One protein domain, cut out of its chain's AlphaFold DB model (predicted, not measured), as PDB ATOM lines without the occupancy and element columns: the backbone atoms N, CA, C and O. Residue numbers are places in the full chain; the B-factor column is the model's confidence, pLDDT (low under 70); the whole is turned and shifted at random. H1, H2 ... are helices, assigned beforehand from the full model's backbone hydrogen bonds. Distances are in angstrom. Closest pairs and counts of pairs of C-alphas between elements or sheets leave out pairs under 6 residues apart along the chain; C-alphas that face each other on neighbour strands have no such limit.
ATOM      1  N   SER A  86      75.689  25.808 137.959       86.00
ATOM      2  CA  SER A  86      76.852  26.640 137.626       86.00
ATOM      3  C   SER A  86      77.860  26.669 138.782       86.00
ATOM      4  O   SER A  86      77.480  26.716 139.955       86.00
ATOM      5  N   GLU A  87      79.158  26.686 138.465       86.12
ATOM      6  CA  GLU A  87      80.233  26.798 139.463       86.12
ATOM      7  C   GLU A  87      80.040  28.006 140.391       86.12
ATOM      8  O   GLU A  87      80.300  27.929 141.592       86.12
ATOM      9  N   GLN A  88      79.475  29.099 139.875       86.44
ATOM     10  CA  GLN A  88      79.139  30.270 140.685       86.44
ATOM     11  C   GLN A  88      78.092  29.953 141.765       86.44
ATOM     12  O   GLN A  88      78.248  30.402 142.900       86.44
ATOM     13  N   LEU A  89      77.075  29.136 141.458       84.12
ATOM     14  CA  LEU A  89      76.086  28.690 142.446       84.12
ATOM     15  C   LEU A  89      76.709  27.752 143.483       84.12
ATOM     16  O   LEU A  89      76.380  27.853 144.664       84.12
ATOM     17  N   LYS A  90      77.634  26.869 143.082       87.50
ATOM     18  CA  LYS A  90      78.347  25.997 144.032       87.50
ATOM     19  C   LYS A  90      79.165  26.819 145.026       87.50
ATOM     20  O   LYS A  90      79.100  26.559 146.227       87.50
ATOM     21  N   ILE A  91      79.879  27.833 144.535       90.00
ATOM     22  CA  ILE A  91      80.655  28.760 145.368       90.00
ATOM     23  C   ILE A  91      79.729  29.564 146.285       90.00
ATOM     24  O   ILE A  91      79.995  29.652 147.481       90.00
ATOM     25  N   ALA A  92      78.640  30.131 145.757       88.56
ATOM     26  CA  ALA A  92      77.676  30.890 146.551       88.56
ATOM     27  C   ALA A  92      77.060  30.031 147.668       88.56
ATOM     28  O   ALA A  92      77.053  30.444 148.825       88.56
ATOM     29  N   ARG A  93      76.650  28.796 147.351       88.25
ATOM     30  CA  ARG A  93      76.157  27.823 148.336       88.25
ATOM     31  C   ARG A  93      77.205  27.513 149.403       88.25
ATOM     32  O   ARG A  93      76.877  27.496 150.583       88.25
ATOM     33  N   GLY A  94      78.459  27.296 149.003       90.81
ATOM     34  CA  GLY A  94      79.559  27.059 149.939       90.81
ATOM     35  C   GLY A  94      79.788  28.245 150.880       90.81
ATOM     36  O   GLY A  94      79.972  28.049 152.075       90.81
ATOM     37  N   LYS A  95      79.702  29.480 150.373       92.12
ATOM     38  CA  LYS A  95      79.792  30.688 151.207       92.12
ATOM     39  C   LYS A  95      78.636  30.781 152.199       92.12
ATOM     40  O   LYS A  95      78.896  31.056 153.362       92.12
ATOM     41  N   LEU A  96      77.403  30.507 151.766       90.75
ATOM     42  CA  LEU A  96      76.223  30.509 152.641       90.75
ATOM     43  C   LEU A  96      76.345  29.491 153.783       90.75
ATOM     44  O   LEU A  96      75.978  29.802 154.909       90.75
ATOM     45  N   GLN A  97      76.923  28.315 153.525       91.88
ATOM     46  CA  GLN A  97      77.155  27.289 154.552       91.88
ATOM     47  C   GLN A  97      78.187  27.695 155.615       91.88
ATOM     48  O   GLN A  97      78.207  27.110 156.694       91.88
ATOM     49  N   LEU A  98      79.054  28.667 155.318       94.00
ATOM     50  CA  LEU A  98      80.057  29.180 156.256       94.00
ATOM     51  C   LEU A  98      79.534  30.348 157.104       94.00
ATOM     52  O   LEU A  98      80.231  30.792 158.017       94.00
ATOM     53  N   VAL A  99      78.341  30.871 156.803       93.19
ATOM     54  CA  VAL A  99      77.749  31.984 157.549       93.19
ATOM     55  C   VAL A  99      77.258  31.480 158.918       93.19
ATOM     56  O   VAL A  99      76.547  30.480 158.980       93.19
ATOM     57  N   PRO A 100      77.600  32.155 160.030       95.94
ATOM     58  CA  PRO A 100      77.044  31.867 161.351       95.94
ATOM     59  C   PRO A 100      75.513  31.946 161.379       95.94
ATOM     60  O   PRO A 100      74.946  32.867 160.794       95.94
ATOM     61  N   ASN A 101      74.861  31.066 162.150       91.75
ATOM     62  CA  ASN A 101      73.395  30.957 162.218       91.75
ATOM     63  C   ASN A 101      72.685  32.301 162.401       91.75
ATOM     64  O   ASN A 101      71.760  32.589 161.662       91.75
ATOM     65  N   LYS A 102      73.171  33.165 163.301       90.69
ATOM     66  CA  LYS A 102      72.568  34.486 163.522       90.69
ATOM     67  C   LYS A 102      72.545  35.354 162.256       90.69
ATOM     68  O   LYS A 102      71.534  35.962 161.942       90.69
ATOM     69  N   MET A 103      73.659  35.414 161.522       90.00
ATOM     70  CA  MET A 103      73.711  36.178 160.267       90.00
ATOM     71  C   MET A 103      72.895  35.503 159.163       90.00
ATOM     72  O   MET A 103      72.360  36.176 158.289       90.00
ATOM     73  N   PHE A 104      72.801  34.173 159.196       91.94
ATOM     74  CA  PHE A 104      71.955  33.426 158.277       91.94
ATOM     75  C   PHE A 104      70.465  33.692 158.537       91.94
ATOM     76  O   PHE A 104      69.732  33.947 157.591       91.94
ATOM     77  N   GLU A 105      70.030  33.711 159.796       90.00
ATOM     78  CA  GLU A 105      68.671  34.090 160.207       90.00
ATOM     79  C   GLU A 105      68.339  35.515 159.770       90.00
ATOM     80  O   GLU A 105      67.292  35.742 159.175       90.00
ATOM     81  N   GLU A 106      69.258  36.461 159.980       89.75
ATOM     82  CA  GLU A 106      69.116  37.824 159.469       89.75
ATOM     83  C   GLU A 106      68.928  37.821 157.944       89.75
ATOM     84  O   GLU A 106      67.975  38.407 157.435       89.75
ATOM     85  N   LEU A 107      69.794  37.142 157.187       91.12
ATOM     86  CA  LEU A 107      69.661  37.034 155.728       91.12
ATOM     87  C   LEU A 107      68.320  36.419 155.298       91.12
ATOM     88  O   LEU A 107      67.737  36.836 154.300       91.12
ATOM     89  N   VAL A 108      67.835  35.426 156.038       90.81
ATOM     90  CA  VAL A 108      66.548  34.776 155.786       90.81
ATOM     91  C   VAL A 108      65.374  35.722 156.073       90.81
ATOM     92  O   VAL A 108      64.397  35.681 155.329       90.81
ATOM     93  N   MET A 109      65.471  36.605 157.074       88.38
ATOM     94  CA  MET A 109      64.466  37.649 157.321       88.38
ATOM     95  C   MET A 109      64.384  38.648 156.163       88.38
ATOM     96  O   MET A 109      63.287  38.928 155.693       88.38
ATOM     97  N   ASP A 110      65.518  39.108 155.627       89.00
ATOM     98  CA  ASP A 110      65.496  39.991 154.447       89.00
ATOM     99  C   ASP A 110      64.825  39.307 153.247       89.00
ATOM    100  O   ASP A 110      64.061  39.920 152.504       89.00
ATOM    101  N   LEU A 111      65.121  38.017 153.044       90.12
ATOM    102  CA  LEU A 111      64.532  37.241 151.960       90.12
ATOM    103  C   LEU A 111      63.014  37.100 152.136       90.12
ATOM    104  O   LEU A 111      62.279  37.151 151.151       90.12
ATOM    105  N   TYR A 112      62.552  36.923 153.374       89.56
ATOM    106  CA  TYR A 112      61.133  36.888 153.707       89.56
ATOM    107  C   TYR A 112      60.445  38.215 153.372       89.56
ATOM    108  O   TYR A 112      59.422  38.205 152.687       89.56
ATOM    109  N   ASP A 113      61.032  39.340 153.784       88.56
ATOM    110  CA  ASP A 113      60.498  40.676 153.503       88.56
ATOM    111  C   ASP A 113      60.436  40.947 151.990       88.56
ATOM    112  O   ASP A 113      59.453  41.491 151.487       88.56
ATOM    113  N   GLU A 114      61.449  40.526 151.226       89.44
ATOM    114  CA  GLU A 114      61.450  40.668 149.765       89.44
ATOM    115  C   GLU A 114      60.385  39.788 149.089       89.44
ATOM    116  O   GLU A 114      59.770  40.208 148.103       89.44
ATOM    117  N   VAL A 115      60.129  38.581 149.605       88.94
ATOM    118  CA  VAL A 115      59.020  37.739 149.127       88.94
ATOM    119  C   VAL A 115      57.677  38.402 149.416       88.94
ATOM    120  O   VAL A 115      56.866  38.523 148.497       88.94
ATOM    121  N   ASP A 116      57.468  38.899 150.635       88.06
ATOM    122  CA  ASP A 116      56.254  39.629 151.012       88.06
ATOM    123  C   ASP A 116      56.029  40.848 150.107       88.06
ATOM    124  O   ASP A 116      54.957  41.008 149.522       88.06
ATOM    125  N   ARG A 117      57.078  41.645 149.869       88.75
ATOM    126  CA  ARG A 117      57.031  42.801 148.964       88.75
ATOM    127  C   ARG A 117      56.588  42.409 147.552       88.75
ATOM    128  O   ARG A 117      55.744  43.093 146.971       88.75
ATOM    129  N   ARG A 118      57.134  41.325 146.986       87.44
ATOM    130  CA  ARG A 118      56.777  40.842 145.636       87.44
ATOM    131  C   ARG A 118      55.347  40.325 145.558       87.44
ATOM    132  O   ARG A 118      54.666  40.570 144.563       87.44
ATOM    133  N   GLU A 119      54.887  39.619 146.585       85.88
ATOM    134  CA  GLU A 119      53.496  39.171 146.681       85.88
ATOM    135  C   GLU A 119      52.546  40.371 146.762       85.88
ATOM    136  O   GLU A 119      51.581  40.445 145.997       85.88
ATOM    137  N   CYS A 120      52.852  41.353 147.613       83.44
ATOM    138  CA  CYS A 120      52.103  42.602 147.712       83.44
ATOM    139  C   CYS A 120      52.063  43.359 146.379       83.44
ATOM    140  O   CYS A 120      51.001  43.840 145.987       83.44
ATOM    141  N   GLU A 121      53.181  43.437 145.656       84.31
ATOM    142  CA  GLU A 121      53.257  44.071 144.336       84.31
ATOM    143  C   GLU A 121      52.387  43.348 143.294       84.31
ATOM    144  O   GLU A 121      51.664  43.993 142.528       84.31
ATOM    145  N   ALA A 122      52.397  42.012 143.286       84.25
ATOM    146  CA  ALA A 122      51.542  41.213 142.413       84.25
ATOM    147  C   ALA A 122      50.053  41.416 142.736       84.25
ATOM    148  O   ALA A 122      49.253  41.657 141.829       84.25
ATOM    149  N   ILE A 123      49.679  41.390 144.021       83.25
ATOM    150  CA  ILE A 123      48.306  41.663 144.469       83.25
ATOM    151  C   ILE A 123      47.893  43.073 144.042       83.25
ATOM    152  O   ILE A 123      46.856  43.228 143.396       83.25
ATOM    153  N   TRP A 124      48.726  44.080 144.320       78.00
ATOM    154  CA  TRP A 124      48.457  45.472 143.966       78.00
ATOM    155  C   TRP A 124      48.203  45.632 142.465       78.00
ATOM    156  O   TRP A 124      47.174  46.183 142.070       78.00
ATOM    157  N   SER A 125      49.070  45.033 141.642       78.69
ATOM    158  CA  SER A 125      48.966  45.037 140.177       78.69
ATOM    159  C   SER A 125      47.658  44.432 139.661       78.69
ATOM    160  O   SER A 125      47.161  44.840 138.615       78.69
ATOM    161  N   THR A 126      47.081  43.470 140.384       79.81
ATOM    162  CA  THR A 126      45.786  42.861 140.033       79.81
ATOM    163  C   THR A 126      44.575  43.584 140.630       79.81
ATOM    164  O   THR A 126      43.455  43.376 140.163       79.81
ATOM    165  N   SER A 127      44.773  44.422 141.654       73.50
ATOM    166  CA  SER A 127      43.697  44.957 142.501       73.50
ATOM    167  C   SER A 127      43.110  46.303 142.059       73.50
ATOM    168  O   SER A 127      41.964  46.589 142.410       73.50
ATOM    169  N   THR A 128      43.824  47.127 141.279       59.47
ATOM    170  CA  THR A 128      43.336  48.476 140.933       59.47
ATOM    171  C   THR A 128      43.569  48.895 139.485       59.47
ATOM    172  O   THR A 128      44.689  48.912 138.981       59.47
ATOM    173  N   LEU A 129      42.466  49.333 138.869       61.41
ATOM    174  CA  LEU A 129      42.381  50.304 137.776       61.41
ATOM    175  C   LEU A 129      43.398  51.443 137.978       61.41
ATOM    176  O   LEU A 129      43.438  52.007 139.067       61.41
ATOM    177  N   ASN A 130      44.173  51.769 136.934       58.53
ATOM    178  CA  ASN A 130      45.067  52.931 136.795       58.53
ATOM    179  C   ASN A 130      45.006  53.952 137.950       58.53
ATOM    180  O   ASN A 130      44.170  54.853 137.937       58.53
ATOM    181  N   ALA A 131      45.946  53.879 138.887       48.03
ATOM    182  CA  ALA A 131      46.274  55.014 139.736       48.03
ATOM    183  C   ALA A 131      47.790  55.190 139.708       48.03
ATOM    184  O   ALA A 131      48.545  54.406 140.279       48.03
ATOM    185  N   GLU A 132      48.225  56.204 138.964       62.12
ATOM    186  CA  GLU A 132      49.572  56.752 139.023       62.12
ATOM    187  C   GLU A 132      49.905  57.065 140.487       62.12
ATOM    188  O   GLU A 132      49.350  58.015 141.015       62.12
ATOM    189  N   HIS A 133      50.743  56.275 141.171       53.66
ATOM    190  CA  HIS A 133      51.531  56.740 142.322       53.66
ATOM    191  C   HIS A 133      52.517  55.663 142.820       53.66
ATOM    192  O   HIS A 133      52.126  54.636 143.359       53.66
ATOM    193  N   ALA A 134      53.806  55.959 142.622       56.44
ATOM    194  CA  ALA A 134      54.995  55.495 143.346       56.44
ATOM    195  C   ALA A 134      54.904  54.152 144.103       56.44
ATOM    196  O   ALA A 134      54.773  54.127 145.327       56.44
ATOM    197  N   THR A 135      55.106  53.037 143.400       57.41
ATOM    198  CA  THR A 135      55.601  51.819 144.054       57.41
ATOM    199  C   THR A 135      57.092  52.009 144.333       57.41
ATOM    200  O   THR A 135      57.857  52.404 143.451       57.41
ATOM    201  N   VAL A 136      57.525  51.800 145.577       61.41
ATOM    202  CA  VAL A 136      58.959  51.729 145.881       61.41
ATOM    203  C   VAL A 136      59.445  50.384 145.323       61.41
ATOM    204  O   VAL A 136      58.928  49.352 145.748       61.41
ATOM    205  N   PRO A 137      60.379  50.353 144.352       71.12
ATOM    206  CA  PRO A 137      60.721  49.123 143.627       71.12
ATOM    207  C   PRO A 137      61.602  48.153 144.436       71.12
ATOM    208  O   PRO A 137      62.032  47.127 143.918       71.12
ATOM    209  N   PHE A 138      61.896  48.494 145.689       75.56
ATOM    210  CA  PHE A 138      62.752  47.766 146.621       75.56
ATOM    211  C   PHE A 138      62.230  47.955 148.050       75.56
ATOM    212  O   PHE A 138      61.341  48.780 148.291       75.56
ATOM    213  N   LEU A 139      62.765  47.186 148.999       75.50
ATOM    214  CA  LEU A 139      62.380  47.279 150.406       75.50
ATOM    215  C   LEU A 139      62.600  48.699 150.961       75.50
ATOM    216  O   LEU A 139      63.641  49.312 150.710       75.50
ATOM    217  N   PRO A 140      61.642  49.262 151.715       80.75
ATOM    218  CA  PRO A 140      61.815  50.573 152.323       80.75
ATOM    219  C   PRO A 140      62.980  50.552 153.320       80.75
ATOM    220  O   PRO A 140      63.148  49.600 154.079       80.75
ATOM    221  N   ALA A 141      63.767  51.630 153.354       80.50
ATOM    222  CA  ALA A 141      64.895  51.727 154.272       80.50
ATOM    223  C   ALA A 141      64.419  51.688 155.734       80.50
ATOM    224  O   ALA A 141      63.593  52.502 156.153       80.50
ATOM    225  N   ASN A 142      64.986  50.779 156.522       81.25
ATOM    226  CA  ASN A 142      64.729  50.657 157.947       81.25
ATOM    227  C   ASN A 142      65.741  51.515 158.741       81.25
ATOM    228  O   ASN A 142      66.942  51.223 158.703       81.25
ATOM    229  N   PRO A 143      65.294  52.542 159.495       81.44
ATOM    230  CA  PRO A 143      66.176  53.416 160.276       81.44
ATOM    231  C   PRO A 143      66.973  52.706 161.376       81.44
ATOM    232  O   PRO A 143      67.972  53.240 161.852       81.44
ATOM    233  N   PHE A 144      66.527  51.520 161.797       81.75
ATOM    234  CA  PHE A 144      67.195  50.713 162.816       81.75
ATOM    235  C   PHE A 144      68.270  49.784 162.231       81.75
ATOM    236  O   PHE A 144      69.034  49.186 162.988       81.75
ATOM    237  N   LEU A 145      68.358  49.670 160.900       78.75
ATOM    238  CA  LEU A 145      69.369  48.875 160.203       78.75
ATOM    239  C   LEU A 145      70.506  49.762 159.674       78.75
ATOM    240  O   LEU A 145      70.322  50.936 159.350       78.75
ATOM    241  N   SER A 146      71.713  49.196 159.568       75.06
ATOM    242  CA  SER A 146      72.856  49.911 158.983       75.06
ATOM    243  C   SER A 146      72.624  50.229 157.500       75.06
ATOM    244  O   SER A 146      71.882  49.530 156.811       75.06
ATOM    245  N   ALA A 147      73.309  51.247 156.970       68.94
ATOM    246  CA  ALA A 147      73.214  51.593 155.549       68.94
ATOM    247  C   ALA A 147      73.569  50.408 154.631       68.94
ATOM    248  O   ALA A 147      72.887  50.189 153.641       68.94
ATOM    249  N   THR A 148      74.575  49.603 154.992       74.81
ATOM    250  CA  THR A 148      74.954  48.388 154.247       74.81
ATOM    251  C   THR A 148      73.862  47.321 154.275       74.81
ATOM    252  O   THR A 148      73.723  46.564 153.324       74.81
ATOM    253  N   ARG A 149      73.062  47.262 155.344       75.25
ATOM    254  CA  ARG A 149      71.953  46.312 155.463       75.25
ATOM    255  C   ARG A 149      70.715  46.745 154.676       75.25
ATOM    256  O   ARG A 149      70.020  45.900 154.145       75.25
ATOM    257  N   ASN A 150      70.498  48.051 154.542       74.31
ATOM    258  CA  ASN A 150      69.463  48.622 153.676       74.31
ATOM    259  C   ASN A 150      69.837  48.624 152.176       74.31
ATOM    260  O   ASN A 150      69.042  49.066 151.356       74.31
ATOM    261  N   GLN A 151      71.059  48.211 151.816       73.19
ATOM    262  CA  GLN A 151      71.510  48.090 150.420       73.19
ATOM    263  C   GLN A 151      71.202  46.721 149.797       73.19
ATOM    264  O   GLN A 151      71.533  46.524 148.626       73.19
ATOM    265  N   VAL A 152      70.663  45.785 150.587       57.25
ATOM    266  CA  VAL A 152      70.348  44.411 150.170       57.25
ATOM    267  C   VAL A 152      69.048  44.384 149.374       57.25
ATOM    268  O   VAL A 152      68.109  45.107 149.769       57.25
TER     269      VAL A 152
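This is residues 86 to 152 of the 152 residues of the protein "GH24972" of Drosophila grimshawi (UniProt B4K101). One long helix, H2, makes the backbone of the shape; the short helix H1 meets its first end at a corner, and from its other end a long stretch with no named element, residues 128 to 152, folds back along it. Residues 86 to 95, most of them in H1, stick out at one end, residues 125 to 134 at the other, and residues 143 to 148 form a further free loop. The printed part has 67 residues with two named helices, H1 then H2, and no named strand; its class is all helix. It is only just loose, close to extended, with a radius of gyration of the C-alphas of 16.0 A, and its flat outline spans 47 by 33 by 16 A.

The longest helix is H2, residues 101 to 127. H1, residues 87 to 97, is close to H2 but not clearly touching it, with 1 pair of C-alphas within 8 A. The closest C-alphas of the two, those of Leu 96 and Phe 104, are 7.6 A apart. Their lines stand at a steep tilt of 62 degrees, and they run opposite ways. In H1 and H2 every O i to N i+4 pair is within hydrogen-bond range.

H2 runs 38.3 A from C-alpha 101 at (73.395, 30.957, 162.218) to C-alpha 127 at (43.697, 44.957, 142.501). H1 measures 15.4 A from first to last C-alpha and begins with C-alpha 87 at (80.233, 26.798, 139.463).

The C-alphas farthest apart, those of Leu 98 and Leu 129, are 47.0 A apart. The printed part has no cut and ends at Val 152, the chain's last residue. The link from H1 to H2 is tight, with 3 residues. The mean pLDDT of the printed part is 80.8; residues 128 to 136, 147 and 152 are under 70.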